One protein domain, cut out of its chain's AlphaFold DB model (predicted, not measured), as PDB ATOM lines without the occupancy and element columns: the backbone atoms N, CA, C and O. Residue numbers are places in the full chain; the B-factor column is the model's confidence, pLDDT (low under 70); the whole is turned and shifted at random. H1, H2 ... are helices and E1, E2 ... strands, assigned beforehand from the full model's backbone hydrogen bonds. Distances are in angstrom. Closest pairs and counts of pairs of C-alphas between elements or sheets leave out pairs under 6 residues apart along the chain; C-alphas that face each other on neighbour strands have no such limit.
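What this domain is: This is residues 29 to 163 and 192 to 254 of the 262 residues of an uncharacterized protein of Stenotrophomonas maltophilia (UniProt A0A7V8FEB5). A sheet of nine strands is curled into a nearly closed barrel, folded back so that E1, E2, E9, E8, E7 and E6 face E4 and E3, with E5 as the hinge. The long helix H5 packs on its outside, and a ribbon of two long strands, E10 and E11, covers the other side of H5; H1 also packs on the sheet, and residues 106 to 115, with H3, stick out. The printed part has 198 residues with five named helices and eleven named strands, in the order E1 H1 E2 H2 E3 E4 E5 H3 E6 E7 E8 E9 E10 H4 H5 E11, of mixed class. The large sheet, E1 E2 E9 E8 E7 E6 E5 E4 E3, is antiparallel; E10 and E11 are parallel. The whole is compact, with a radius of gyration of the C-alphas of 17.5 A and spans of 50 by 40 by 33 A.

How they stand to each other: Edge strand E1, residues 29 to 33, is antiparallel to E2, residues 54 to 62, with N 31 and O 59 2.8 A apart, within hydrogen-bond range. H1, residues 43 to 50, is on the sheet at a height of 9.2 A; its Val 49 and Val 57 of E2 have the closest C-alphas, 6.3 A apart. H2, residues 64 to 68, is on the sheet at a height of 6.1 A, over none of its strands. E3, residues 71 to 76, E4, residues 79 to 90, and E5, residues 96 to 102, form a meander, each strand the antiparallel neighbour of the one before; E6, residues 122 to 128, E7, residues 131 to 138, E8, residues 141 to 147, and E9, residues 153 to 158, form another. E5 and E6 are antiparallel neighbours, with N 98 and O 125 2.8 A apart, within hydrogen-bond range. Edge strands E1 and E3 have their closest C-alphas at Glu 29 and Phe 74, 6.9 A. E10, residues 196 to 205, H4, residues 206 to 212, H5, residues 216 to 233, and E11, residues 238 to 248, form a strand-helix-strand unit, two parallel strands with helices between, its crossover right-handed; N 200 and O 241 are 2.9 A apart. H5 is on the large sheet at a height of 8.7 A, on the opposite face from H2; its Leu 222 and Val 126 of E6 have the closest C-alphas, 6.0 A. Its Asn 228 and Thr 239 of E11 have the closest C-alphas, 5.8 A. H4 and H5 are close but not clearly touching, at a steep tilt of 69 degrees, only just short of perpendicular. Every O i to N i+4 pair is within hydrogen-bond range in H4 and H5, but 3 of 4 in H1 and 0 of 1 in H2, where 1 of 2 O i to N i+3 pairs is.

Where its parts are: E1 begins at C-alpha 29, (-17.070, 28.743, 34.201). E4 is 29.9 A long and bends by 68 degrees at residue 86; H5 is 25.4 A long, E10 28.5 A and E11 27.7 A. H3, residues 107 to 110, is 5.8 A long and too short for an O i to N i+4 pair. E11 ends at C-alpha 248, (-21.693, 18.736, -0.146).

The domain as a whole: The two C-alphas farthest apart are those of Leu 111 and Ser 249, 54.3 A. Residues 164 to 191 are not printed, and C-alphas 163 and 192 are 30.2 A apart across the cut. H3 to E6 is a long link. Mean pLDDT of the printed part is 90.3; residues 104 to 116 are under 70.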
ATOM      1  N   GLU A  29     -16.825  27.561  33.377       94.75
ATOM      2  CA  GLU A  29     -17.070  28.743  34.201       94.75
ATOM      3  C   GLU A  29     -17.877  29.789  33.419       94.75
ATOM      4  O   GLU A  29     -17.594  30.012  32.234       94.75
ATOM      5  N   PRO A  30     -18.855  30.461  34.048       95.25
ATOM      6  CA  PRO A  30     -19.591  31.541  33.405       95.25
ATOM      7  C   PRO A  30     -18.674  32.741  33.124       95.25
ATOM      8  O   PRO A  30     -17.867  33.134  33.966       95.25
ATOM      9  N   VAL A  31     -18.815  33.347  31.942       95.00
ATOM     10  CA  VAL A  31     -18.130  34.599  31.579       95.00
ATOM     11  C   VAL A  31     -19.113  35.760  31.626       95.00
ATOM     12  O   VAL A  31     -18.961  36.672  32.433       95.00
ATOM     13  N   THR A  32     -20.138  35.737  30.772       93.81
ATOM     14  CA  THR A  32     -21.144  36.803  30.722       93.81
ATOM     15  C   THR A  32     -22.432  36.333  30.060       93.81
ATOM     16  O   THR A  32     -22.405  35.529  29.129       93.81
ATOM     17  N   VAL A  33     -23.572  36.846  30.525       93.88
ATOM     18  CA  VAL A  33     -24.855  36.662  29.836       93.88
ATOM     19  C   VAL A  33     -24.954  37.692  28.715       93.88
ATOM     20  O   VAL A  33     -24.821  38.898  28.937       93.88
ATOM     21  N   VAL A  34     -25.199  37.221  27.499       91.81
ATOM     22  CA  VAL A  34     -25.257  38.056  26.301       91.81
ATOM     23  C   VAL A  34     -26.647  38.665  26.184       91.81
ATOM     24  O   VAL A  34     -27.638  37.978  25.940       91.81
ATOM     25  N   SER A  35     -26.727  39.984  26.339       87.44
ATOM     26  CA  SER A  35     -27.975  40.710  26.116       87.44
ATOM     27  C   SER A  35     -28.245  40.915  24.622       87.44
ATOM     28  O   SER A  35     -27.324  41.058  23.815       87.44
ATOM     29  N   ARG A  36     -29.524  41.041  24.246       81.88
ATOM     30  CA  ARG A  36     -29.914  41.377  22.865       81.88
ATOM     31  C   ARG A  36     -29.360  42.727  22.396       81.88
ATOM     32  O   ARG A  36     -29.094  42.884  21.213       81.88
ATOM     33  N   ALA A  37     -29.145  43.676  23.308       82.81
ATOM     34  CA  ALA A  37     -28.526  44.960  22.981       82.81
ATOM     35  C   ALA A  37     -27.028  44.819  22.641       82.81
ATOM     36  O   ALA A  37     -26.541  45.492  21.739       82.81
ATOM     37  N   ALA A  38     -26.316  43.916  23.326       79.81
ATOM     38  CA  ALA A  38     -24.895  43.643  23.092       79.81
ATOM     39  C   ALA A  38     -24.637  42.701  21.900       79.81
ATOM     40  O   ALA A  38     -23.518  42.630  21.396       79.81
ATOM     41  N   ALA A  39     -25.664  42.001  21.406       80.81
ATOM     42  CA  ALA A  39     -25.554  41.088  20.266       80.81
ATOM     43  C   ALA A  39     -25.015  41.766  18.989       80.81
ATOM     44  O   ALA A  39     -24.347  41.119  18.189       80.81
ATOM     45  N   GLY A  40     -25.270  43.068  18.806       79.00
ATOM     46  CA  GLY A  40     -24.794  43.822  17.641       79.00
ATOM     47  C   GLY A  40     -23.277  44.046  17.601       79.00
ATOM     48  O   GLY A  40     -22.731  44.248  16.521       79.00
ATOM     49  N   SER A  41     -22.594  43.997  18.751       83.12
ATOM     50  CA  SER A  41     -21.129  44.126  18.843       83.12
ATOM     51  C   SER A  41     -20.391  42.785  18.827       83.12
ATOM     52  O   SER A  41     -19.183  42.768  18.631       83.12
ATOM     53  N   GLU A  42     -21.105  41.670  18.998       85.81
ATOM     54  CA  GLU A  42     -20.546  40.316  19.074       85.81
ATOM     55  C   GLU A  42     -21.233  39.420  18.031       85.81
ATOM     56  O   GLU A  42     -22.169  38.701  18.375       85.81
ATOM     57  N   PRO A  43     -20.821  39.432  16.750       85.19
ATOM     58  CA  PRO A  43     -21.582  38.792  15.672       85.19
ATOM     59  C   PRO A  43     -21.788  37.282  15.872       85.19
ATOM     60  O   PRO A  43     -22.863  36.762  15.575       85.19
ATOM     61  N   VAL A  44     -20.791  36.578  16.424       85.88
ATOM     62  CA  VAL A  44     -20.845  35.121  16.636       85.88
ATOM     63  C   VAL A  44     -21.849  34.744  17.734       85.88
ATOM     64  O   VAL A  44     -22.663  33.840  17.552       85.88
ATOM     65  N   LEU A  45     -21.856  35.471  18.855       89.81
ATOM     66  CA  LEU A  45     -22.844  35.286  19.927       89.81
ATOM     67  C   LEU A  45     -24.214  35.859  19.539       89.81
ATOM     68  O   LEU A  45     -25.252  35.298  19.884       89.81
ATOM     69  N   GLY A  46     -24.226  36.952  18.778       89.88
ATOM     70  CA  GLY A  46     -25.429  37.605  18.285       89.88
ATOM     71  C   GLY A  46     -26.247  36.702  17.369       89.88
ATOM     72  O   GLY A  46     -27.472  36.689  17.478       89.88
ATOM     73  N   ALA A  47     -25.590  35.868  16.557       89.62
ATOM     74  CA  ALA A  47     -26.258  34.836  15.770       89.62
ATOM     75  C   ALA A  47     -27.040  33.845  16.653       89.62
ATOM     76  O   ALA A  47     -28.162  33.483  16.311       89.62
ATOM     77  N   LEU A  48     -26.501  33.457  17.816       92.19
ATOM     78  CA  LEU A  48     -27.203  32.586  18.766       92.19
ATOM     79  C   LEU A  48     -28.378  33.295  19.442       92.19
ATOM     80  O   LEU A  48     -29.439  32.695  19.600       92.19
ATOM     81  N   VAL A  49     -28.216  34.567  19.808       93.81
ATOM     82  CA  VAL A  49     -29.286  35.387  20.409       93.81
ATOM     83  C   VAL A  49     -30.437  35.638  19.424       93.81
ATOM     84  O   VAL A  49     -31.584  35.810  19.842       93.81
ATOM     85  N   ALA A  50     -30.146  35.669  18.122       92.38
ATOM     86  CA  ALA A  50     -31.135  35.871  17.068       92.38
ATOM     87  C   ALA A  50     -32.007  34.632  16.793       92.38
ATOM     88  O   ALA A  50     -33.080  34.773  16.206       92.38
ATOM     89  N   VAL A  51     -31.588  33.435  17.223       92.44
ATOM     90  CA  VAL A  51     -32.395  32.216  17.072       92.44
ATOM     91  C   VAL A  51     -33.677  32.346  17.910       92.44
ATOM     92  O   VAL A  51     -33.586  32.592  19.113       92.44
ATOM     93  N   PRO A  52     -34.879  32.154  17.328       93.88
ATOM     94  CA  PRO A  52     -36.143  32.337  18.044       93.88
ATOM     95  C   PRO A  52     -36.276  31.499  19.316       93.88
ATOM     96  O   PRO A  52     -36.788  32.001  20.310       93.88
ATOM     97  N   SER A  53     -35.775  30.262  19.306       96.19
ATOM     98  CA  SER A  53     -35.807  29.347  20.450       96.19
ATOM     99  C   SER A  53     -34.712  29.605  21.490       96.19
ATOM    100  O   SER A  53     -34.687  28.929  22.512       96.19
ATOM    101  N   SER A  54     -33.798  30.557  21.284       96.06
ATOM    102  CA  SER A  54     -32.836  30.938  22.324       96.06
ATOM    103  C   SER A  54     -33.540  31.777  23.391       96.06
ATOM    104  O   SER A  54     -34.052  32.867  23.104       96.06
ATOM    105  N   ALA A  55     -33.583  31.270  24.624       96.25
ATOM    106  CA  ALA A  55     -34.061  32.011  25.790       96.25
ATOM    107  C   ALA A  55     -32.935  32.884  26.354       96.25
ATOM    108  O   ALA A  55     -32.975  34.110  26.242       96.25
ATOM    109  N   THR A  56     -31.888  32.233  26.862       96.94
ATOM    110  CA  THR A  56     -30.707  32.869  27.449       96.94
ATOM    111  C   THR A  56     -29.456  32.353  26.752       96.94
ATOM    112  O   THR A  56     -29.301  31.148  26.566       96.94
ATOM    113  N   VAL A  57     -28.544  33.254  26.383       96.88
ATOM    114  CA  VAL A  57     -27.220  32.903  25.852       96.88
ATOM    115  C   VAL A  57     -26.171  33.413  26.828       96.88
ATOM    116  O   VAL A  57     -26.139  34.602  27.137       96.88
ATOM    117  N   GLN A  58     -25.309  32.525  27.309       96.75
ATOM    118  CA  GLN A  58     -24.203  32.853  28.198       96.75
ATOM    119  C   GLN A  58     -22.892  32.395  27.564       96.75
ATOM    120  O   GLN A  58     -22.760  31.239  27.170       96.75
ATOM    121  N   GLU A  59     -21.913  33.289  27.471       96.19
ATOM    122  CA  GLU A  59     -20.541  32.894  27.166       96.19
ATOM    123  C   GLU A  59     -19.962  32.138  28.367       96.19
ATOM    124  O   GLU A  59     -20.090  32.584  29.513       96.19
ATOM    125  N   VAL A  60     -19.314  31.005  28.103       97.12
ATOM    126  CA  VAL A  60     -18.684  30.164  29.123       97.12
ATOM    127  C   VAL A  60     -17.264  29.788  28.709       97.12
ATOM    128  O   VAL A  60     -16.960  29.629  27.526       97.12
ATOM    129  N   ARG A  61     -16.383  29.608  29.694       96.69
ATOM    130  CA  ARG A  61     -15.025  29.096  29.497       96.69
ATOM    131  C   ARG A  61     -14.997  27.618  29.851       96.69
ATOM    132  O   ARG A  61     -15.167  27.268  31.012       96.69
ATOM    133  N   VAL A  62     -14.794  26.768  28.853       96.94
ATOM    134  CA  VAL A  62     -14.826  25.309  29.007       96.94
ATOM    135  C   VAL A  62     -13.459  24.746  29.399       96.94
ATOM    136  O   VAL A  62     -12.449  25.082  28.782       96.94
ATOM    137  N   ASP A  63     -13.448  23.808  30.350       96.69
ATOM    138  CA  ASP A  63     -12.357  22.851  30.543       96.69
ATOM    139  C   ASP A  63     -12.751  21.498  29.934       96.69
ATOM    140  O   ASP A  63     -13.389  20.642  30.553       96.69
ATOM    141  N   ALA A  64     -12.351  21.279  28.681       95.56
ATOM    142  CA  ALA A  64     -12.667  20.041  27.978       95.56
ATOM    143  C   ALA A  64     -11.999  18.805  28.607       95.56
ATOM    144  O   ALA A  64     -12.456  17.690  28.357       95.56
ATOM    145  N   ALA A  65     -10.938  18.957  29.409       95.06
ATOM    146  CA  ALA A  65     -10.301  17.828  30.084       95.06
ATOM    147  C   ALA A  65     -11.157  17.292  31.244       95.06
ATOM    148  O   ALA A  65     -11.012  16.124  31.619       95.06
ATOM    149  N   ALA A  66     -12.102  18.091  31.758       95.25
ATOM    150  CA  ALA A  66     -12.982  17.700  32.853       95.25
ATOM    151  C   ALA A  66     -13.791  16.430  32.547       95.25
ATOM    152  O   ALA A  66     -14.028  15.634  33.451       95.25
ATOM    153  N   VAL A  67     -14.131  16.149  31.282       95.44
ATOM    154  CA  VAL A  67     -14.885  14.932  30.902       95.44
ATOM    155  C   VAL A  67     -14.127  13.622  31.169       95.44
ATOM    156  O   VAL A  67     -14.727  12.547  31.176       95.44
ATOM    157  N   ALA A  68     -12.818  13.665  31.443       93.44
ATOM    158  CA  ALA A  68     -12.097  12.489  31.935       93.44
ATOM    159  C   ALA A  68     -12.619  12.037  33.315       93.44
ATOM    160  O   ALA A  68     -12.580  10.847  33.654       93.44
ATOM    161  N   GLN A  69     -13.156  12.976  34.095       93.50
ATOM    162  CA  GLN A  69     -13.620  12.760  35.451       93.50
ATOM    163  C   GLN A  69     -14.977  12.024  35.483       93.50
ATOM    164  O   GLN A  69     -15.817  12.178  34.588       93.50
ATOM    165  N   PRO A  70     -15.228  11.209  36.525       93.31
ATOM    166  CA  PRO A  70     -16.517  10.545  36.722       93.31
ATOM    167  C   PRO A  70     -17.604  11.488  37.257       93.31
ATOM    168  O   PRO A  70     -18.777  11.118  37.276       93.31
ATOM    169  N   ARG A  71     -17.229  12.679  37.732       94.19
ATOM    170  CA  ARG A  71     -18.142  13.708  38.230       94.19
ATOM    171  C   ARG A  71     -17.773  15.035  37.595       94.19
ATOM    172  O   ARG A  71     -16.590  15.331  37.475       94.19
ATOM    173  N   LEU A  72     -18.787  15.795  37.211       95.31
ATOM    174  CA  LEU A  72     -18.646  17.134  36.660       95.31
ATOM    175  C   LEU A  72     -19.401  18.102  37.559       95.31
ATOM    176  O   LEU A  72     -20.524  17.816  37.968       95.31
ATOM    177  N   GLU A  73     -18.784  19.237  37.848       94.06
ATOM    178  CA  GLU A  73     -19.388  20.340  38.590       94.06
ATOM    179  C   GLU A  73     -19.394  21.563  37.680       94.06
ATOM    180  O   GLU A  73     -18.425  21.800  36.963       94.06
ATOM    181  N   PHE A  74     -20.510  22.280  37.622       95.44
ATOM    182  CA  PHE A  74     -20.663  23.481  36.799       95.44
ATOM    183  C   PHE A  74     -21.897  24.266  37.234       95.44
ATOM    184  O   PHE A  74     -22.664  23.829  38.090       95.44
ATOM    185  N   GLU A  75     -22.089  25.434  36.638       93.81
ATOM    186  CA  GLU A  75     -23.228  26.302  36.890       93.81
ATOM    187  C   GLU A  75     -24.119  26.382  35.648       93.81
ATOM    188  O   GLU A  75     -23.635  26.572  34.540       93.81
ATOM    189  N   LEU A  76     -25.431  26.265  35.823       94.88
ATOM    190  CA  LEU A  76     -26.420  26.581  34.797       94.88
ATOM    191  C   LEU A  76     -27.088  27.904  35.168       94.88
ATOM    192  O   LEU A  76     -27.973  27.926  36.024       94.88
ATOM    193  N   LEU A  77     -26.638  28.999  34.547       93.38
ATOM    194  CA  LEU A  77     -27.216  30.345  34.692       93.38
ATOM    195  C   LEU A  77     -27.443  30.766  36.161       93.38
ATOM    196  O   LEU A  77     -28.554  31.100  36.568       93.38
ATOM    197  N   GLY A  78     -26.401  30.713  36.986       90.88
ATOM    198  CA  GLY A  78     -26.457  31.016  38.421       90.88
ATOM    199  C   GLY A  78     -26.741  29.813  39.318       90.88
ATOM    200  O   GLY A  78     -26.605  29.919  40.537       90.88
ATOM    201  N   THR A  79     -27.131  28.664  38.756       91.88
ATOM    202  CA  THR A  79     -27.501  27.478  39.541       91.88
ATOM    203  C   THR A  79     -26.391  26.427  39.519       91.88
ATOM    204  O   THR A  79     -26.192  25.795  38.480       91.88
ATOM    205  N   PRO A  80     -25.689  26.166  40.636       92.19
ATOM    206  CA  PRO A  80     -24.684  25.112  40.685       92.19
ATOM    207  C   PRO A  80     -25.337  23.735  40.548       92.19
ATOM    208  O   PRO A  80     -26.354  23.436  41.179       92.19
ATOM    209  N   VAL A  81     -24.726  22.876  39.740       92.56
ATOM    210  CA  VAL A  81     -25.167  21.506  39.492       92.56
ATOM    211  C   VAL A  81     -23.985  20.543  39.499       92.56
ATOM    212  O   VAL A  81     -22.838  20.910  39.242       92.56
ATOM    213  N   GLN A  82     -24.285  19.278  39.786       93.38
ATOM    214  CA  GLN A  82     -23.324  18.189  39.710       93.38
ATOM    215  C   GLN A  82     -23.890  17.079  38.828       93.38
ATOM    216  O   GLN A  82     -25.002  16.600  39.065       93.38
ATOM    217  N   ALA A  83     -23.096  16.641  37.855       94.06
ATOM    218  CA  ALA A  83     -23.394  15.496  37.011       94.06
ATOM    219  C   ALA A  83     -22.506  14.302  37.384       94.06
ATOM    220  O   ALA A  83     -21.326  14.463  37.705       94.06
ATOM    221  N   VAL A  84     -23.055  13.091  37.315       94.38
ATOM    222  CA  VAL A  84     -22.312  11.838  37.511       94.38
ATOM    223  C   VAL A  84     -22.319  11.048  36.212       94.38
ATOM    224  O   VAL A  84     -23.376  10.845  35.618       94.38
ATOM    225  N   ARG A  85     -21.139  10.596  35.778       95.00
ATOM    226  CA  ARG A  85     -20.978   9.809  34.556       95.00
ATOM    227  C   ARG A  85     -21.661   8.458  34.713       95.00
ATOM    228  O   ARG A  85     -21.348   7.714  35.640       95.00
ATOM    229  N   THR A  86     -22.522   8.120  33.767       95.00
ATOM    230  CA  THR A  86     -23.146   6.799  33.645       95.00
ATOM    231  C   THR A  86     -22.435   5.952  32.597       95.00
ATOM    232  O   THR A  86     -22.256   4.752  32.793       95.00
ATOM    233  N   ARG A  87     -21.973   6.571  31.505       95.12
ATOM    234  CA  ARG A  87     -21.284   5.893  30.402       95.12
ATOM    235  C   ARG A  87     -20.283   6.827  29.723       95.12
ATOM    236  O   ARG A  87     -20.436   8.044  29.741       95.12
ATOM    237  N   SER A  88     -19.258   6.253  29.106       97.00
ATOM    238  CA  SER A  88     -18.375   6.960  28.175       97.00
ATOM    239  C   SER A  88     -18.085   6.103  26.958       97.00
ATOM    240  O   SER A  88     -17.960   4.887  27.087       97.00
ATOM    241  N   GLU A  89     -17.902   6.744  25.814       97.25
ATOM    242  CA  GLU A  89     -17.530   6.098  24.558       97.25
ATOM    243  C   GLU A  89     -16.322   6.821  23.961       97.25
ATOM    244  O   GLU A  89     -16.259   8.049  23.980       97.25
ATOM    245  N   ALA A  90     -15.349   6.069  23.449       96.69
ATOM    246  CA  ALA A  90     -14.255   6.636  22.668       96.69
ATOM    247  C   ALA A  90     -14.688   6.757  21.205       96.69
ATOM    248  O   ALA A  90     -15.336   5.854  20.673       96.69
ATOM    249  N   LEU A  91     -14.313   7.856  20.555       94.38
ATOM    250  CA  LEU A  91     -14.573   8.074  19.137       94.38
ATOM    251  C   LEU A  91     -13.334   7.720  18.298       94.38
ATOM    252  O   LEU A  91     -12.206   7.883  18.772       94.38
ATOM    253  N   PRO A  92     -13.508   7.258  17.042       88.44
ATOM    254  CA  PRO A  92     -12.385   6.904  16.166       88.44
ATOM    255  C   PRO A  92     -11.416   8.058  15.877       88.44
ATOM    256  O   PRO A  92     -10.251   7.821  15.580       88.44
ATOM    257  N   ASP A  93     -11.890   9.301  15.974       85.44
ATOM    258  CA  ASP A  93     -11.109  10.527  15.776       85.44
ATOM    259  C   ASP A  93     -10.322  10.964  17.030       85.44
ATOM    260  O   ASP A  93      -9.749  12.053  17.063       85.44
ATOM    261  N   GLY A  94     -10.286  10.127  18.074       90.75
ATOM    262  CA  GLY A  94      -9.639  10.430  19.353       90.75
ATOM    263  C   GLY A  94     -10.489  11.295  20.289       90.75
ATOM    264  O   GLY A  94     -10.047  11.612  21.396       90.75
ATOM    265  N   GLY A  95     -11.702  11.669  19.871       95.19
ATOM    266  CA  GLY A  95     -12.705  12.278  20.732       95.19
ATOM    267  C   GLY A  95     -13.333  11.289  21.715       95.19
ATOM    268  O   GLY A  95     -12.994  10.105  21.785       95.19
ATOM    269  N   SER A  96     -14.290  11.782  22.493       97.75
ATOM    270  CA  SER A  96     -15.048  10.952  23.431       97.75
ATOM    271  C   SER A  96     -16.456  11.482  23.632       97.75
ATOM    272  O   SER A  96     -16.650  12.696  23.637       97.75
ATOM    273  N   ILE A  97     -17.401  10.592  23.904       98.50
ATOM    274  CA  ILE A  97     -18.741  10.943  24.368       98.50
ATOM    275  C   ILE A  97     -18.841  10.631  25.859       98.50
ATOM    276  O   ILE A  97     -18.481   9.541  26.305       98.50
ATOM    277  N   TRP A  98     -19.327  11.590  26.633       98.38
ATOM    278  CA  TRP A  98     -19.617  11.469  28.054       98.38
ATOM    279  C   TRP A  98     -21.130  11.498  28.244       98.38
ATOM    280  O   TRP A  98     -21.779  12.450  27.821       98.38
ATOM    281  N   TYR A  99     -21.678  10.474  28.889       98.06
ATOM    282  CA  TYR A  99     -23.087  10.389  29.260       98.06
ATOM    283  C   TYR A  99     -23.190  10.422  30.781       98.06
ATOM    284  O   TYR A  99     -22.427   9.737  31.472       98.06
ATOM    285  N   GLY A 100     -24.154  11.158  31.314       95.62
ATOM    286  CA  GLY A 100     -24.403  11.174  32.746       95.62
ATOM    287  C   GLY A 100     -25.713  11.824  33.134       95.62
ATOM    288  O   GLY A 100     -26.518  12.205  32.288       95.62
ATOM    289  N   GLN A 101     -25.922  11.919  34.441       94.38
ATOM    290  CA  GLN A 101     -27.151  12.433  35.041       94.38
ATOM    291  C   GLN A 101     -26.850  13.526  36.044       94.38
ATOM    292  O   GLN A 101     -25.866  13.435  36.788       94.38
ATOM    293  N   LEU A 102     -27.715  14.536  36.083       93.06
ATOM    294  CA  LEU A 102     -27.692  15.543  37.130       93.06
ATOM    295  C   LEU A 102     -28.238  14.935  38.419       93.06
ATOM    296  O   LEU A 102     -29.234  14.214  38.423       93.06
ATOM    297  N   ARG A 103     -27.591  15.235  39.544       82.25
ATOM    298  CA  ARG A 103     -28.123  14.829  40.845       82.25
ATOM    299  C   ARG A 103     -29.339  15.688  41.171       82.25
ATOM    300  O   ARG A 103     -29.188  16.874  41.452       82.25
ATOM    301  N   SER A 104     -30.527  15.085  41.153       63.78
ATOM    302  CA  SER A 104     -31.737  15.754  41.626       63.78
ATOM    303  C   SER A 104     -31.590  16.093  43.111       63.78
ATOM    304  O   SER A 104     -31.245  15.243  43.934       63.78
ATOM    305  N   SER A 105     -31.850  17.351  43.458       55.47
ATOM    306  CA  SER A 105     -31.970  17.810  44.842       55.47
ATOM    307  C   SER A 105     -33.371  17.557  45.421       55.47
ATOM    308  O   SER A 105     -33.607  17.875  46.588       55.47
ATOM    309  N   SER A 106     -34.300  16.976  44.645       51.53
ATOM    310  CA  SER A 106     -35.690  16.795  45.069       51.53
ATOM    311  C   SER A 106     -35.867  15.645  46.079       51.53
ATOM    312  O   SER A 106     -35.458  14.512  45.810       51.53
ATOM    313  N   PRO A 107     -36.562  15.871  47.213       50.75
ATOM    314  CA  PRO A 107     -36.957  14.811  48.144       50.75
ATOM    315  C   PRO A 107     -37.870  13.741  47.522       50.75
ATOM    316  O   PRO A 107     -37.879  12.612  48.014       50.75
ATOM    317  N   SER A 108     -38.618  14.066  46.456       50.19
ATOM    318  CA  SER A 108     -39.532  13.131  45.778       50.19
ATOM    319  C   SER A 108     -38.806  11.990  45.061       50.19
ATOM    320  O   SER A 108     -39.331  10.883  45.008       50.19
ATOM    321  N   ALA A 109     -37.547  12.194  44.651       51.41
ATOM    322  CA  ALA A 109     -36.706  11.153  44.054       51.41
ATOM    323  C   ALA A 109     -36.397   9.983  45.017       51.41
ATOM    324  O   ALA A 109     -35.896   8.942  44.599       51.41
ATOM    325  N   ARG A 110     -36.680  10.126  46.323       47.88
ATOM    326  CA  ARG A 110     -36.518   9.043  47.310       47.88
ATOM    327  C   ARG A 110     -37.694   8.067  47.359       47.88
ATOM    328  O   ARG A 110     -37.529   6.994  47.938       47.88
ATOM    329  N   LEU A 111     -38.854   8.427  46.805       48.41
ATOM    330  CA  LEU A 111     -40.058   7.589  46.846       48.41
ATOM    331  C   LEU A 111     -40.221   6.730  45.584       48.41
ATOM    332  O   LEU A 111     -40.778   5.638  45.674       48.41
ATOM    333  N   ASP A 112     -39.607   7.131  44.471       44.34
ATOM    334  CA  ASP A 112     -39.605   6.370  43.221       44.34
ATOM    335  C   ASP A 112     -38.344   5.501  43.117       44.34
ATOM    336  O   ASP A 112     -37.390   5.786  42.393       44.34
ATOM    337  N   ARG A 113     -38.313   4.382  43.856       47.41
ATOM    338  CA  ARG A 113     -37.405   3.278  43.501       47.41
ATOM    339  C   ARG A 113     -37.841   2.760  42.127       47.41
ATOM    340  O   ARG A 113     -38.709   1.897  42.102       47.41
ATOM    341  N   VAL A 114     -37.251   3.279  41.037       41.94
ATOM    342  CA  VAL A 114     -36.878   2.547  39.798       41.94
ATOM    343  C   VAL A 114     -36.228   3.403  38.688       41.94
ATOM    344  O   VAL A 114     -35.691   2.803  37.767       41.94
ATOM    345  N   GLU A 115     -36.094   4.732  38.748       49.91
ATOM    346  CA  GLU A 115     -35.358   5.431  37.669       49.91
ATOM    347  C   GLU A 115     -33.864   5.618  37.982       49.91
ATOM    348  O   GLU A 115     -33.428   6.624  38.527       49.91
ATOM    349  N   GLN A 116     -33.036   4.641  37.577       61.16
ATOM    350  CA  GLN A 116     -31.586   4.862  37.395       61.16
ATOM    351  C   GLN A 116     -31.287   5.753  36.175       61.16
ATOM    352  O   GLN A 116     -30.126   5.928  35.817       61.16
ATOM    353  N   ASN A 117     -32.320   6.250  35.492       75.94
ATOM    354  CA  ASN A 117     -32.225   7.019  34.269       75.94
ATOM    355  C   ASN A 117     -33.374   8.013  34.168       75.94
ATOM    356  O   ASN A 117     -34.463   7.622  33.780       75.94
ATOM    357  N   ASP A 118     -33.095   9.265  34.529       87.75
ATOM    358  CA  ASP A 118     -34.019  10.397  34.444       87.75
ATOM    359  C   ASP A 118     -33.684  11.226  33.186       87.75
ATOM    360  O   ASP A 118     -32.694  11.972  33.180       87.75
ATOM    361  N   PRO A 119     -34.470  11.115  32.096       89.62
ATOM    362  CA  PRO A 119     -34.230  11.878  30.872       89.62
ATOM    363  C   PRO A 119     -34.322  13.397  31.084       89.62
ATOM    364  O   PRO A 119     -33.648  14.153  30.378       89.62
ATOM    365  N   GLY A 120     -35.115  13.842  32.065       91.69
ATOM    366  CA  GLY A 120     -35.280  15.245  32.436       91.69
ATOM    367  C   GLY A 120     -34.074  15.833  33.169       91.69
ATOM    368  O   GLY A 120     -33.943  17.057  33.212       91.69
ATOM    369  N   ASN A 121     -33.175  14.987  33.681       94.69
ATOM    370  CA  ASN A 121     -31.957  15.359  34.403       94.69
ATOM    371  C   ASN A 121     -30.725  14.636  33.834       94.69
ATOM    372  O   ASN A 121     -30.043  13.871  34.517       94.69
ATOM    373  N   SER A 122     -30.421  14.890  32.562       96.38
ATOM    374  CA  SER A 122     -29.402  14.172  31.792       96.38
ATOM    375  C   SER A 122     -28.359  15.100  31.165       96.38
ATOM    376  O   SER A 122     -28.581  16.291  30.967       96.38
ATOM    377  N   VAL A 123     -27.180  14.557  30.870       98.06
ATOM    378  CA  VAL A 123     -26.066  15.274  30.240       98.06
ATOM    379  C   VAL A 123     -25.406  14.361  29.212       98.06
ATOM    380  O   VAL A 123     -24.997  13.247  29.547       98.06
ATOM    381  N   ILE A 124     -25.259  14.845  27.978       98.62
ATOM    382  CA  ILE A 124     -24.482  14.190  26.919       98.62
ATOM    383  C   ILE A 124     -23.507  15.215  26.346       98.62
ATOM    384  O   ILE A 124     -23.912  16.280  25.884       98.62
ATOM    385  N   LEU A 125     -22.211  14.911  26.395       98.62
ATOM    386  CA  LEU A 125     -21.143  15.792  25.923       98.62
ATOM    387  C   LEU A 125     -20.260  15.046  24.929       98.62
ATOM    388  O   LEU A 125     -19.729  13.984  25.241       98.62
ATOM    389  N   VAL A 126     -20.036  15.640  23.767       98.38
ATOM    390  CA  VAL A 126     -19.035  15.214  22.792       98.38
ATOM    391  C   VAL A 126     -17.809  16.097  22.940       98.38
ATOM    392  O   VAL A 126     -17.877  17.315  22.765       98.38
ATOM    393  N   ARG A 127     -16.671  15.474  23.237       97.56
ATOM    394  CA  ARG A 127     -15.362  16.120  23.244       97.56
ATOM    395  C   ARG A 127     -14.651  15.888  21.922       97.56
ATOM    396  O   ARG A 127     -14.428  14.743  21.535       97.56
ATOM    397  N   SER A 128     -14.189  16.979  21.319       95.50
ATOM    398  CA  SER A 128     -13.254  16.975  20.194       95.50
ATOM    399  C   SER A 128     -12.121  17.961  20.491       95.50
ATOM    400  O   SER A 128     -12.330  19.177  20.554       95.50
ATOM    401  N   GLY A 129     -10.923  17.435  20.771       93.88
ATOM    402  CA  GLY A 129      -9.774  18.226  21.223       93.88
ATOM    403  C   GLY A 129     -10.069  19.026  22.502       93.88
ATOM    404  O   GLY A 129     -10.344  18.455  23.562       93.88
ATOM    405  N   ASN A 130     -10.014  20.356  22.390       93.00
ATOM    406  CA  ASN A 130     -10.287  21.311  23.470       93.00
ATOM    407  C   ASN A 130     -11.717  21.876  23.436       93.00
ATOM    408  O   ASN A 130     -12.023  22.812  24.168       93.00
ATOM    409  N   THR A 131     -12.595  21.326  22.598       95.44
ATOM    410  CA  THR A 131     -13.978  21.790  22.468       95.44
ATOM    411  C   THR A 131     -14.966  20.755  22.982       95.44
ATOM    412  O   THR A 131     -14.743  19.548  22.852       95.44
ATOM    413  N   LEU A 132     -16.072  21.243  23.546       97.06
ATOM    414  CA  LEU A 132     -17.232  20.438  23.905       97.06
ATOM    415  C   LEU A 132     -18.450  20.892  23.102       97.06
ATOM    416  O   LEU A 132     -18.702  22.090  22.975       97.06
ATOM    417  N   THR A 133     -19.201  19.924  22.589       98.00
ATOM    418  CA  THR A 133     -20.556  20.104  22.050       98.00
ATOM    419  C   THR A 133     -21.482  19.210  22.855       98.00
ATOM    420  O   THR A 133     -21.175  18.032  23.015       98.00
ATOM    421  N   GLY A 134     -22.581  19.723  23.395       98.00
ATOM    422  CA  GLY A 134     -23.398  18.905  24.286       98.00
ATOM    423  C   GLY A 134     -24.796  19.418  24.575       98.00
ATOM    424  O   GLY A 134     -25.125  20.581  24.333       98.00
ATOM    425  N   SER A 135     -25.585  18.518  25.143       98.38
ATOM    426  CA  SER A 135     -26.949  18.722  25.611       98.38
ATOM    427  C   SER A 135     -27.023  18.454  27.110       98.38
ATOM    428  O   SER A 135     -26.537  17.431  27.599       98.38
ATOM    429  N   ILE A 136     -27.652  19.361  27.843       98.44
ATOM    430  CA  ILE A 136     -27.881  19.248  29.280       98.44
ATOM    431  C   ILE A 136     -29.376  19.462  29.514       98.44
ATOM    432  O   ILE A 136     -29.917  20.495  29.134       98.44
ATOM    433  N   ARG A 137     -30.053  18.490  30.122       97.38
ATOM    434  CA  ARG A 137     -31.433  18.599  30.598       97.38
ATOM    435  C   ARG A 137     -31.406  18.760  32.112       97.38
ATOM    436  O   ARG A 137     -30.764  17.962  32.791       97.38
ATOM    437  N   LYS A 138     -32.088  19.781  32.627       95.06
ATOM    438  CA  LYS A 138     -32.324  19.970  34.064       95.06
ATOM    439  C   LYS A 138     -33.801  20.230  34.289       95.06
ATOM    440  O   LYS A 138     -34.313  21.224  33.781       95.06
ATOM    441  N   ASP A 139     -34.453  19.366  35.059       92.88
ATOM    442  CA  ASP A 139     -35.894  19.429  35.329       92.88
ATOM    443  C   ASP A 139     -36.729  19.591  34.037       92.88
ATOM    444  O   ASP A 139     -37.724  20.309  33.996       92.88
ATOM    445  N   GLY A 140     -36.282  18.953  32.949       92.56
ATOM    446  CA  GLY A 140     -36.893  19.047  31.621       92.56
ATOM    447  C   GLY A 140     -36.397  20.210  30.753       92.56
ATOM    448  O   GLY A 140     -36.455  20.086  29.533       92.56
ATOM    449  N   THR A 141     -35.825  21.280  31.310       96.75
ATOM    450  CA  THR A 141     -35.287  22.408  30.524       96.75
ATOM    451  C   THR A 141     -34.013  22.014  29.779       96.75
ATOM    452  O   THR A 141     -33.090  21.458  30.378       96.75
ATOM    453  N   LEU A 142     -33.944  22.323  28.479       98.19
ATOM    454  CA  LEU A 142     -32.790  22.039  27.625       98.19
ATOM    455  C   LEU A 142     -31.786  23.199  27.611       98.19
ATOM    456  O   LEU A 142     -32.120  24.333  27.283       98.19
ATOM    457  N   TYR A 143     -30.523  22.863  27.842       98.50
ATOM    458  CA  TYR A 143     -29.371  23.728  27.646       98.50
ATOM    459  C   TYR A 143     -28.433  23.093  26.619       98.50
ATOM    460  O   TYR A 143     -28.127  21.902  26.688       98.50
ATOM    461  N   ARG A 144     -27.953  23.886  25.664       97.88
ATOM    462  CA  ARG A 144     -26.977  23.464  24.654       97.88
ATOM    463  C   ARG A 144     -25.634  24.117  24.930       97.88
ATOM    464  O   ARG A 144     -25.542  25.341  24.930       97.88
ATOM    465  N   LEU A 145     -24.597  23.307  25.111       97.81
ATOM    466  CA  LEU A 145     -23.211  23.764  25.145       97.81
ATOM    467  C   LEU A 145     -22.647  23.684  23.727       97.81
ATOM    468  O   LEU A 145     -22.599  22.601  23.140       97.81
ATOM    469  N   ARG A 146     -22.247  24.820  23.160       95.00
ATOM    470  CA  ARG A 146     -21.812  24.906  21.762       95.00
ATOM    471  C   ARG A 146     -20.455  25.592  21.638       95.00
ATOM    472  O   ARG A 146     -20.280  26.654  22.232       95.00
ATOM    473  N   PRO A 147     -19.519  25.037  20.849       94.88
ATOM    474  CA  PRO A 147     -18.325  25.765  20.450       94.88
ATOM    475  C   PRO A 147     -18.688  26.840  19.424       94.88
ATOM    476  O   PRO A 147     -19.607  26.662  18.623       94.88
ATOM    477  N   LEU A 148     -17.930  27.928  19.447       91.19
ATOM    478  CA  LEU A 148     -18.001  29.038  18.509       91.19
ATOM    479  C   LEU A 148     -16.796  29.005  17.560       91.19
ATOM    480  O   LEU A 148     -15.774  28.371  17.840       91.19
ATOM    481  N   SER A 149     -16.894  29.708  16.434       85.44
ATOM    482  CA  SER A 149     -15.861  29.716  15.389       85.44
ATOM    483  C   SER A 149     -14.537  30.346  15.834       85.44
ATOM    484  O   SER A 149     -13.504  30.090  15.224       85.44
ATOM    485  N   ASP A 150     -14.562  31.169  16.883       85.75
ATOM    486  CA  ASP A 150     -13.398  31.826  17.488       85.75
ATOM    487  C   ASP A 150     -12.796  31.033  18.667       85.75
ATOM    488  O   ASP A 150     -11.871  31.504  19.325       85.75
ATOM    489  N   GLY A 151     -13.298  29.820  18.928       85.00
ATOM    490  CA  GLY A 151     -12.815  28.934  19.987       85.00
ATOM    491  C   GLY A 151     -13.456  29.155  21.360       85.00
ATOM    492  O   GLY A 151     -13.178  28.375  22.272       85.00
ATOM    493  N   ARG A 152     -14.324  30.166  21.514       92.06
ATOM    494  CA  ARG A 152     -15.163  30.336  22.712       92.06
ATOM    495  C   ARG A 152     -16.285  29.295  22.757       92.06
ATOM    496  O   ARG A 152     -16.536  28.578  21.785       92.06
ATOM    497  N   HIS A 153     -17.009  29.252  23.874       96.25
ATOM    498  CA  HIS A 153     -18.207  28.432  24.034       96.25
ATOM    499  C   HIS A 153     -19.388  29.268  24.500       96.25
ATOM    500  O   HIS A 153     -19.242  30.235  25.248       96.25
ATOM    501  N   ALA A 154     -20.575  28.853  24.079       96.19
ATOM    502  CA  ALA A 154     -21.833  29.395  24.559       96.19
ATOM    503  C   ALA A 154     -22.669  28.290  25.207       96.19
ATOM    504  O   ALA A 154     -22.826  27.203  24.644       96.19
ATOM    505  N   LEU A 155     -23.234  28.597  26.370       98.00
ATOM    506  CA  LEU A 155     -24.346  27.875  26.962       98.00
ATOM    507  C   LEU A 155     -25.640  28.574  26.531       98.00
ATOM    508  O   LEU A 155     -25.832  29.761  26.794       98.00
ATOM    509  N   VAL A 156     -26.515  27.845  25.848       97.56
ATOM    510  CA  VAL A 156     -27.796  28.361  25.354       97.56
ATOM    511  C   VAL A 156     -28.925  27.625  26.049       97.56
ATOM    512  O   VAL A 156     -29.097  26.430  25.828       97.56
ATOM    513  N   GLU A 157     -29.702  28.329  26.861       98.31
ATOM    514  CA  GLU A 157     -31.002  27.845  27.318       98.31
ATOM    515  C   GLU A 157     -31.985  27.896  26.149       98.31
ATOM    516  O   GLU A 157     -32.118  28.918  25.467       98.31
ATOM    517  N   VAL A 158     -32.656  26.776  25.905       98.19
ATOM    518  CA  VAL A 158     -33.547  26.598  24.768       98.19
ATOM    519  C   VAL A 158     -34.993  26.637  25.241       98.19
ATOM    520  O   VAL A 158     -35.431  25.802  26.027       98.19
ATOM    521  N   ASP A 159     -35.746  27.586  24.700       97.62
ATOM    522  CA  ASP A 159     -37.197  27.633  24.790       97.62
ATOM    523  C   ASP A 159     -37.794  26.747  23.695       97.62
ATOM    524  O   ASP A 159     -37.927  27.143  22.532       97.62
ATOM    525  N   GLU A 160     -38.138  25.519  24.074       95.19
ATOM    526  CA  GLU A 160     -38.696  24.526  23.156       95.19
ATOM    527  C   GLU A 160     -40.076  24.919  22.615       95.19
ATOM    528  O   GLU A 160     -40.440  24.491  21.523       95.19
ATOM    529  N   SER A 161     -40.813  25.802  23.303       95.62
ATOM    530  CA  SER A 161     -42.099  26.318  22.811       95.62
ATOM    531  C   SER A 161     -41.948  27.286  21.633       95.62
ATOM    532  O   SER A 161     -42.911  27.546  20.912       95.62
ATOM    533  N   ARG A 162     -40.733  27.808  21.419       95.56
ATOM    534  CA  ARG A 162     -40.374  28.709  20.314       95.56
ATOM    535  C   ARG A 162     -39.506  28.036  19.250       95.56
ATOM    536  O   ARG A 162     -38.919  28.733  18.416       95.56
ATOM    537  N   MET A 163     -39.409  26.705  19.261       92.69
ATOM    538  CA  MET A 163     -38.823  25.965  18.143       92.69
ATOM    539  C   MET A 163     -39.642  26.193  16.864       92.69
ATOM    540  O   MET A 163     -40.866  26.335  16.931       92.69
ATOM    541  N   SER A 192     -38.391  -4.854  22.846       70.38
ATOM    542  CA  SER A 192     -37.622  -3.979  21.952       70.38
ATOM    543  C   SER A 192     -37.442  -4.521  20.519       70.38
ATOM    544  O   SER A 192     -36.806  -3.870  19.690       70.38
ATOM    545  N   GLY A 193     -38.013  -5.693  20.215       73.94
ATOM    546  CA  GLY A 193     -37.794  -6.434  18.977       73.94
ATOM    547  C   GLY A 193     -36.421  -7.107  18.953       73.94
ATOM    548  O   GLY A 193     -35.744  -7.227  19.973       73.94
ATOM    549  N   THR A 194     -36.000  -7.580  17.781       82.38
ATOM    550  CA  THR A 194     -34.621  -8.042  17.580       82.38
ATOM    551  C   THR A 194     -33.699  -6.824  17.477       82.38
ATOM    552  O   THR A 194     -33.959  -5.976  16.621       82.38
ATOM    553  N   PRO A 195     -32.626  -6.731  18.288       89.25
ATOM    554  CA  PRO A 195     -31.676  -5.632  18.192       89.25
ATOM    555  C   PRO A 195     -31.115  -5.469  16.775       89.25
ATOM    556  O   PRO A 195     -30.660  -6.443  16.172       89.25
ATOM    557  N   ALA A 196     -31.121  -4.242  16.260       94.00
ATOM    558  CA  ALA A 196     -30.635  -3.904  14.928       94.00
ATOM    559  C   ALA A 196     -29.687  -2.699  14.971       94.00
ATOM    560  O   ALA A 196     -29.984  -1.673  15.584       94.00
ATOM    561  N   THR A 197     -28.559  -2.807  14.265       96.38
ATOM    562  CA  THR A 197     -27.630  -1.689  14.072       96.38
ATOM    563  C   THR A 197     -27.884  -1.035  12.721       96.38
ATOM    564  O   THR A 197     -27.719  -1.671  11.680       96.38
ATOM    565  N   ILE A 198     -28.239   0.248  12.731       96.81
ATOM    566  CA  ILE A 198     -28.430   1.054  11.525       96.81
ATOM    567  C   ILE A 198     -27.179   1.903  11.315       96.81
ATOM    568  O   ILE A 198     -26.842   2.761  12.130       96.81
ATOM    569  N   ARG A 199     -26.476   1.663  10.207       97.38
ATOM    570  CA  ARG A 199     -25.311   2.461   9.817       97.38
ATOM    571  C   ARG A 199     -25.773   3.712   9.074       97.38
ATOM    572  O   ARG A 199     -26.412   3.597   8.035       97.38
ATOM    573  N   VAL A 200     -25.429   4.886   9.598       96.81
ATOM    574  CA  VAL A 200     -25.895   6.182   9.084       96.81
ATOM    575  C   VAL A 200     -24.724   6.960   8.489       96.81
ATOM    576  O   VAL A 200     -23.701   7.135   9.146       96.81
ATOM    577  N   LEU A 201     -24.877   7.436   7.252       97.19
ATOM    578  CA  LEU A 201     -24.021   8.463   6.656       97.19
ATOM    579  C   LEU A 201     -24.719   9.812   6.828       97.19
ATOM    580  O   LEU A 201     -25.877   9.946   6.439       97.19
ATOM    581  N   VAL A 202     -24.020  10.800   7.381       96.88
ATOM    582  CA  VAL A 202     -24.547  12.165   7.487       96.88
ATOM    583  C   VAL A 202     -23.833  13.058   6.488       96.88
ATOM    584  O   VAL A 202     -22.607  13.125   6.479       96.88
ATOM    585  N   VAL A 203     -24.606  13.749   5.653       96.12
ATOM    586  CA  VAL A 203     -24.091  14.685   4.653       96.12
ATOM    587  C   VAL A 203     -24.607  16.077   4.994       96.12
ATOM    588  O   VAL A 203     -25.816  16.294   5.005       96.12
ATOM    589  N   ALA A 204     -23.705  17.012   5.286       94.62
ATOM    590  CA  ALA A 204     -24.052  18.404   5.559       94.62
ATOM    591  C   ALA A 204     -23.754  19.290   4.346       94.62
ATOM    592  O   ALA A 204     -22.729  19.140   3.681       94.62
ATOM    593  N   THR A 205     -24.625  20.252   4.059       94.62
ATOM    594  CA  THR A 205     -24.324  21.272   3.052       94.62
ATOM    595  C   THR A 205     -23.278  22.246   3.586       94.62
ATOM    596  O   THR A 205     -23.183  22.498   4.792       94.62
ATOM    597  N   ASN A 206     -22.500  22.851   2.691       92.88
ATOM    598  CA  ASN A 206     -21.541  23.890   3.079       92.88
ATOM    599  C   ASN A 206     -22.225  25.077   3.789       92.88
ATOM    600  O   ASN A 206     -21.638  25.674   4.693       92.88
ATOM    601  N   GLY A 207     -23.472  25.386   3.415       91.50
ATOM    602  CA  GLY A 207     -24.296  26.400   4.075       91.50
ATOM    603  C   GLY A 207     -24.600  26.046   5.531       91.50
ATOM    604  O   GLY A 207     -24.370  26.868   6.418       91.50
ATOM    605  N   ALA A 208     -25.017  24.804   5.799       91.06
ATOM    606  CA  ALA A 208     -25.270  24.323   7.155       91.06
ATOM    607  C   ALA A 208     -24.005  24.350   8.031       91.06
ATOM    608  O   ALA A 208     -24.055  24.772   9.189       91.06
ATOM    609  N   VAL A 209     -22.853  23.950   7.478       91.94
ATOM    610  CA  VAL A 209     -21.562  24.001   8.189       91.94
ATOM    611  C   VAL A 209     -21.207  25.437   8.580       91.94
ATOM    612  O   VAL A 209     -20.854  25.688   9.734       91.94
ATOM    613  N   ALA A 210     -21.356  26.389   7.654       89.25
ATOM    614  CA  ALA A 210     -21.109  27.802   7.925       89.25
ATOM    615  C   ALA A 210     -22.079  28.363   8.983       89.25
ATOM    616  O   ALA A 210     -21.650  29.022   9.931       89.25
ATOM    617  N   ALA A 211     -23.374  28.044   8.875       87.12
ATOM    618  CA  ALA A 211     -24.404  28.511   9.802       87.12
ATOM    619  C   ALA A 211     -24.233  27.964  11.229       87.12
ATOM    620  O   ALA A 211     -24.546  28.652  12.200       87.12
ATOM    621  N   TYR A 212     -23.714  26.740  11.386       88.44
ATOM    622  CA  TYR A 212     -23.445  26.182  12.712       88.44
ATOM    623  C   TYR A 212     -22.299  26.902  13.434       88.44
ATOM    624  O   TYR A 212     -22.346  27.007  14.662       88.44
ATOM    625  N   SER A 213     -21.310  27.411  12.684       77.56
ATOM    626  CA  SER A 213     -20.175  28.190  13.208       77.56
ATOM    627  C   SER A 213     -19.427  27.484  14.356       77.56
ATOM    628  O   SER A 213     -19.079  28.097  15.360       77.56
ATOM    629  N   GLY A 214     -19.179  26.180  14.196       83.69
ATOM    630  CA  GLY A 214     -18.481  25.312  15.148       83.69
ATOM    631  C   GLY A 214     -18.126  23.960  14.516       83.69
ATOM    632  O   GLY A 214     -18.256  23.776  13.306       83.69
ATOM    633  N   ASN A 215     -17.699  22.981  15.318       89.00
ATOM    634  CA  ASN A 215     -17.383  21.641  14.812       89.00
ATOM    635  C   ASN A 215     -18.670  20.847  14.491       89.00
ATOM    636  O   ASN A 215     -19.249  20.211  15.374       89.00
ATOM    637  N   MET A 216     -19.111  20.879  13.227       93.50
ATOM    638  CA  MET A 216     -20.314  20.171  12.757       93.50
ATOM    639  C   MET A 216     -20.244  18.658  13.007       93.50
ATOM    640  O   MET A 216     -21.235  18.055  13.407       93.50
ATOM    641  N   GLN A 217     -19.073  18.035  12.861       94.12
ATOM    642  CA  GLN A 217     -18.911  16.605  13.135       94.12
ATOM    643  C   GLN A 217     -19.216  16.273  14.604       94.12
ATOM    644  O   GLN A 217     -19.835  15.250  14.882       94.12
ATOM    645  N   SER A 218     -18.863  17.152  15.548       95.50
ATOM    646  CA  SER A 218     -19.220  16.965  16.963       95.50
ATOM    647  C   SER A 218     -20.728  17.079  17.209       95.50
ATOM    648  O   SER A 218     -21.255  16.351  18.046       95.50
ATOM    649  N   LEU A 219     -21.436  17.934  16.460       96.50
ATOM    650  CA  LEU A 219     -22.900  17.996  16.503       96.50
ATOM    651  C   LEU A 219     -23.532  16.710  15.955       96.50
ATOM    652  O   LEU A 219     -24.470  16.192  16.547       96.50
ATOM    653  N   VAL A 220     -23.000  16.171  14.858       97.06
ATOM    654  CA  VAL A 220     -23.469  14.903  14.282       97.06
ATOM    655  C   VAL A 220     -23.271  13.746  15.262       97.06
ATOM    656  O   VAL A 220     -24.188  12.953  15.473       97.06
ATOM    657  N   GLN A 221     -22.103  13.668  15.902       97.56
ATOM    658  CA  GLN A 221     -21.842  12.679  16.951       97.56
ATOM    659  C   GLN A 221     -22.811  12.840  18.127       97.56
ATOM    660  O   GLN A 221     -23.317  11.843  18.638       97.56
ATOM    661  N   LEU A 222     -23.113  14.083  18.522       98.06
ATOM    662  CA  LEU A 222     -24.074  14.359  19.587       98.06
ATOM    663  C   LEU A 222     -25.474  13.874  19.199       98.06
ATOM    664  O   LEU A 222     -26.091  13.166  19.982       98.06
ATOM    665  N   ALA A 223     -25.936  14.160  17.981       97.81
ATOM    666  CA  ALA A 223     -27.249  13.726  17.509       97.81
ATOM    667  C   ALA A 223     -27.390  12.192  17.488       97.81
ATOM    668  O   ALA A 223     -28.427  11.646  17.873       97.81
ATOM    669  N   VAL A 224     -26.335  11.472  17.082       97.94
ATOM    670  CA  VAL A 224     -26.290  10.000  17.138       97.94
ATOM    671  C   VAL A 224     -26.328   9.508  18.589       97.94
ATOM    672  O   VAL A 224     -27.080   8.584  18.905       97.94
ATOM    673  N   ALA A 225     -25.562  10.139  19.481       98.19
ATOM    674  CA  ALA A 225     -25.525   9.814  20.905       98.19
ATOM    675  C   ALA A 225     -26.880  10.043  21.596       98.19
ATOM    676  O   ALA A 225     -27.356   9.165  22.317       98.19
ATOM    677  N   GLU A 226     -27.518  11.188  21.346       98.00
ATOM    678  CA  GLU A 226     -28.851  11.541  21.844       98.00
ATOM    679  C   GLU A 226     -29.911  10.562  21.329       98.00
ATOM    680  O   GLU A 226     -30.720  10.073  22.116       98.00
ATOM    681  N   SER A 227     -29.868  10.204  20.040       97.62
ATOM    682  CA  SER A 227     -30.801   9.235  19.444       97.62
ATOM    683  C   SER A 227     -30.668   7.858  20.090       97.62
ATOM    684  O   SER A 227     -31.659   7.270  20.521       97.62
ATOM    685  N   ASN A 228     -29.434   7.366  20.234       97.00
ATOM    686  CA  ASN A 228     -29.160   6.094  20.899       97.00
ATOM    687  C   ASN A 228     -29.598   6.116  22.367       97.00
ATOM    688  O   ASN A 228     -30.174   5.142  22.850       97.00
ATOM    689  N   GLN A 229     -29.375   7.228  23.073       96.00
ATOM    690  CA  GLN A 229     -29.868   7.385  24.437       96.00
ATOM    691  C   GLN A 229     -31.403   7.383  24.477       96.00
ATOM    692  O   GLN A 229     -31.982   6.736  25.343       96.00
ATOM    693  N   GLY A 230     -32.068   8.022  23.513       93.12
ATOM    694  CA  GLY A 230     -33.522   7.984  23.360       93.12
ATOM    695  C   GLY A 230     -34.067   6.570  23.133       93.12
ATOM    696  O   GLY A 230     -35.055   6.187  23.764       93.12
ATOM    697  N   TYR A 231     -33.397   5.761  22.305       93.19
ATOM    698  CA  TYR A 231     -33.763   4.356  22.096       93.19
ATOM    699  C   TYR A 231     -33.605   3.517  23.363       93.19
ATOM    700  O   TYR A 231     -34.509   2.752  23.696       93.19
ATOM    701  N   ILE A 232     -32.522   3.722  24.118       90.44
ATOM    702  CA  ILE A 232     -32.321   3.078  25.424       90.44
ATOM    703  C   ILE A 232     -33.447   3.467  26.392       90.44
ATOM    704  O   ILE A 232     -34.055   2.591  27.004       90.44
ATOM    705  N   ASN A 233     -33.761   4.761  26.496       88.31
ATOM    706  CA  ASN A 233     -34.807   5.273  27.388       88.31
ATOM    707  C   ASN A 233     -36.196   4.716  27.035       88.31
ATOM    708  O   ASN A 233     -37.028   4.540  27.917       88.31
ATOM    709  N   SER A 234     -36.431   4.421  25.755       86.94
ATOM    710  CA  SER A 234     -37.731   3.981  25.232       86.94
ATOM    711  C   SER A 234     -37.841   2.462  25.062       86.94
ATOM    712  O   SER A 234     -38.828   1.986  24.505       86.94
ATOM    713  N   ASN A 235     -36.834   1.694  25.497       86.06
ATOM    714  CA  ASN A 235     -36.744   0.249  25.269       86.06
ATOM    715  C   ASN A 235     -36.910  -0.138  23.779       86.06
ATOM    716  O   ASN A 235     -37.620  -1.080  23.432       86.06
ATOM    717  N   VAL A 236     -36.256   0.608  22.884       89.00
ATOM    718  CA  VAL A 236     -36.238   0.361  21.436       89.00
ATOM    719  C   VAL A 236     -34.917  -0.307  21.052       89.00
ATOM    720  O   VAL A 236     -33.842   0.194  21.369       89.00
ATOM    721  N   GLY A 237     -34.982  -1.440  20.345       90.31
ATOM    722  CA  GLY A 237     -33.825  -2.271  19.993       90.31
ATOM    723  C   GLY A 237     -33.047  -1.760  18.784       90.31
ATOM    724  O   GLY A 237     -32.650  -2.553  17.937       90.31
ATOM    725  N   ILE A 238     -32.863  -0.448  18.654       93.38
ATOM    726  CA  ILE A 238     -32.136   0.171  17.542       93.38
ATOM    727  C   ILE A 238     -30.865   0.817  18.085       93.38
ATOM    728  O   ILE A 238     -30.902   1.513  19.096       93.38
ATOM    729  N   THR A 239     -29.755   0.627  17.376       96.06
ATOM    730  CA  THR A 239     -28.505   1.358  17.608       96.06
ATOM    731  C   THR A 239     -28.076   2.033  16.314       96.06
ATOM    732  O   THR A 239     -27.810   1.362  15.316       96.06
ATOM    733  N   LEU A 240     -27.970   3.358  16.314       97.31
ATOM    734  CA  LEU A 240     -27.327   4.103  15.238       97.31
ATOM    735  C   LEU A 240     -25.811   3.994  15.370       97.31
ATOM    736  O   LEU A 240     -25.242   4.225  16.438       97.31
ATOM    737  N   GLN A 241     -25.156   3.700  14.254       96.38
ATOM    738  CA  GLN A 241     -23.708   3.737  14.120       96.38
ATOM    739  C   GLN A 241     -23.342   4.740  13.029       96.38
ATOM    740  O   GLN A 241     -23.676   4.530  11.860       96.38
ATOM    741  N   LEU A 242     -22.627   5.810  13.387       96.00
ATOM    742  CA  LEU A 242     -22.127   6.758  12.396       96.00
ATOM    743  C   LEU A 242     -21.101   6.056  11.496       96.00
ATOM    744  O   LEU A 242     -20.036   5.637  11.946       96.00
ATOM    745  N   ALA A 243     -21.447   5.898  10.222       95.94
ATOM    746  CA  ALA A 243     -20.587   5.302   9.207       95.94
ATOM    747  C   ALA A 243     -19.640   6.331   8.580       95.94
ATOM    748  O   ALA A 243     -18.567   5.952   8.117       95.94
ATOM    749  N   GLY A 244     -20.040   7.603   8.570       94.44
ATOM    750  CA  GLY A 244     -19.253   8.703   8.034       94.44
ATOM    751  C   GLY A 244     -19.972  10.042   8.167       94.44
ATOM    752  O   GLY A 244     -21.186  10.095   8.388       94.44
ATOM    753  N   TYR A 245     -19.194  11.107   8.017       95.25
ATOM    754  CA  TYR A 245     -19.659  12.481   7.894       95.25
ATOM    755  C   TYR A 245     -19.015  13.082   6.645       95.25
ATOM    756  O   TYR A 245     -17.794  13.037   6.511       95.25
ATOM    757  N   GLU A 246     -19.831  13.623   5.748       96.38
ATOM    758  CA  GLU A 246     -19.391  14.224   4.489       96.38
ATOM    759  C   GLU A 246     -19.985  15.622   4.324       96.38
ATOM    760  O   GLU A 246     -21.004  15.968   4.932       96.38
ATOM    761  N   THR A 247     -19.362  16.428   3.463       95.56
ATOM    762  CA  THR A 247     -19.900  17.737   3.075       95.56
ATOM    763  C   THR A 247     -20.242  17.775   1.595       95.56
ATOM    764  O   THR A 247     -19.621  17.094   0.781       95.56
ATOM    765  N   THR A 248     -21.251  18.567   1.240       95.69
ATOM    766  CA  THR A 248     -21.693  18.736  -0.146       95.69
ATOM    767  C   THR A 248     -21.885  20.205  -0.506       95.69
ATOM    768  O   THR A 248     -22.262  21.037   0.323       95.69
ATOM    769  N   SER A 249     -21.669  20.523  -1.782       94.31
ATOM    770  CA  SER A 249     -21.938  21.839  -2.369       94.31
ATOM    771  C   SER A 249     -23.404  22.037  -2.781       94.31
ATOM    772  O   SER A 249     -23.717  23.023  -3.450       94.31
ATOM    773  N   TYR A 250     -24.308  21.126  -2.391       90.44
ATOM    774  CA  TYR A 250     -25.746  21.285  -2.615       90.44
ATOM    775  C   TYR A 250     -26.234  22.638  -2.077       90.44
ATOM    776  O   TYR A 250     -25.977  22.996  -0.926       90.44
ATOM    777  N   THR A 251     -26.913  23.400  -2.937       89.31
ATOM    778  CA  THR A 251     -27.439  24.728  -2.607       89.31
ATOM    779  C   THR A 251     -28.899  24.612  -2.188       89.31
ATOM    780  O   THR A 251     -29.783  24.386  -3.021       89.31
ATOM    781  N   GLU A 252     -29.126  24.782  -0.890       86.12
ATOM    782  CA  GLU A 252     -30.448  24.794  -0.263       86.12
ATOM    783  C   GLU A 252     -31.254  26.020  -0.703       86.12
ATOM    784  O   GLU A 252     -30.705  27.083  -1.005       86.12
ATOM    785  N   SER A 253     -32.575  25.881  -0.723       81.31
ATOM    786  CA  SER A 253     -33.497  26.956  -1.106       81.31
ATOM    787  C   SER A 253     -34.163  27.634   0.093       81.31
ATOM    788  O   SER A 253     -35.061  28.457  -0.088       81.31
ATOM    789  N   SER A 254     -33.733  27.311   1.322       78.69
ATOM    790  CA  SER A 254     -34.366  27.712   2.595       78.69
ATOM    791  C   SER A 254     -35.849  27.316   2.709       78.69
ATOM    792  O   SER A 254     -36.573  27.808   3.572       78.69
TER     793      SER A 254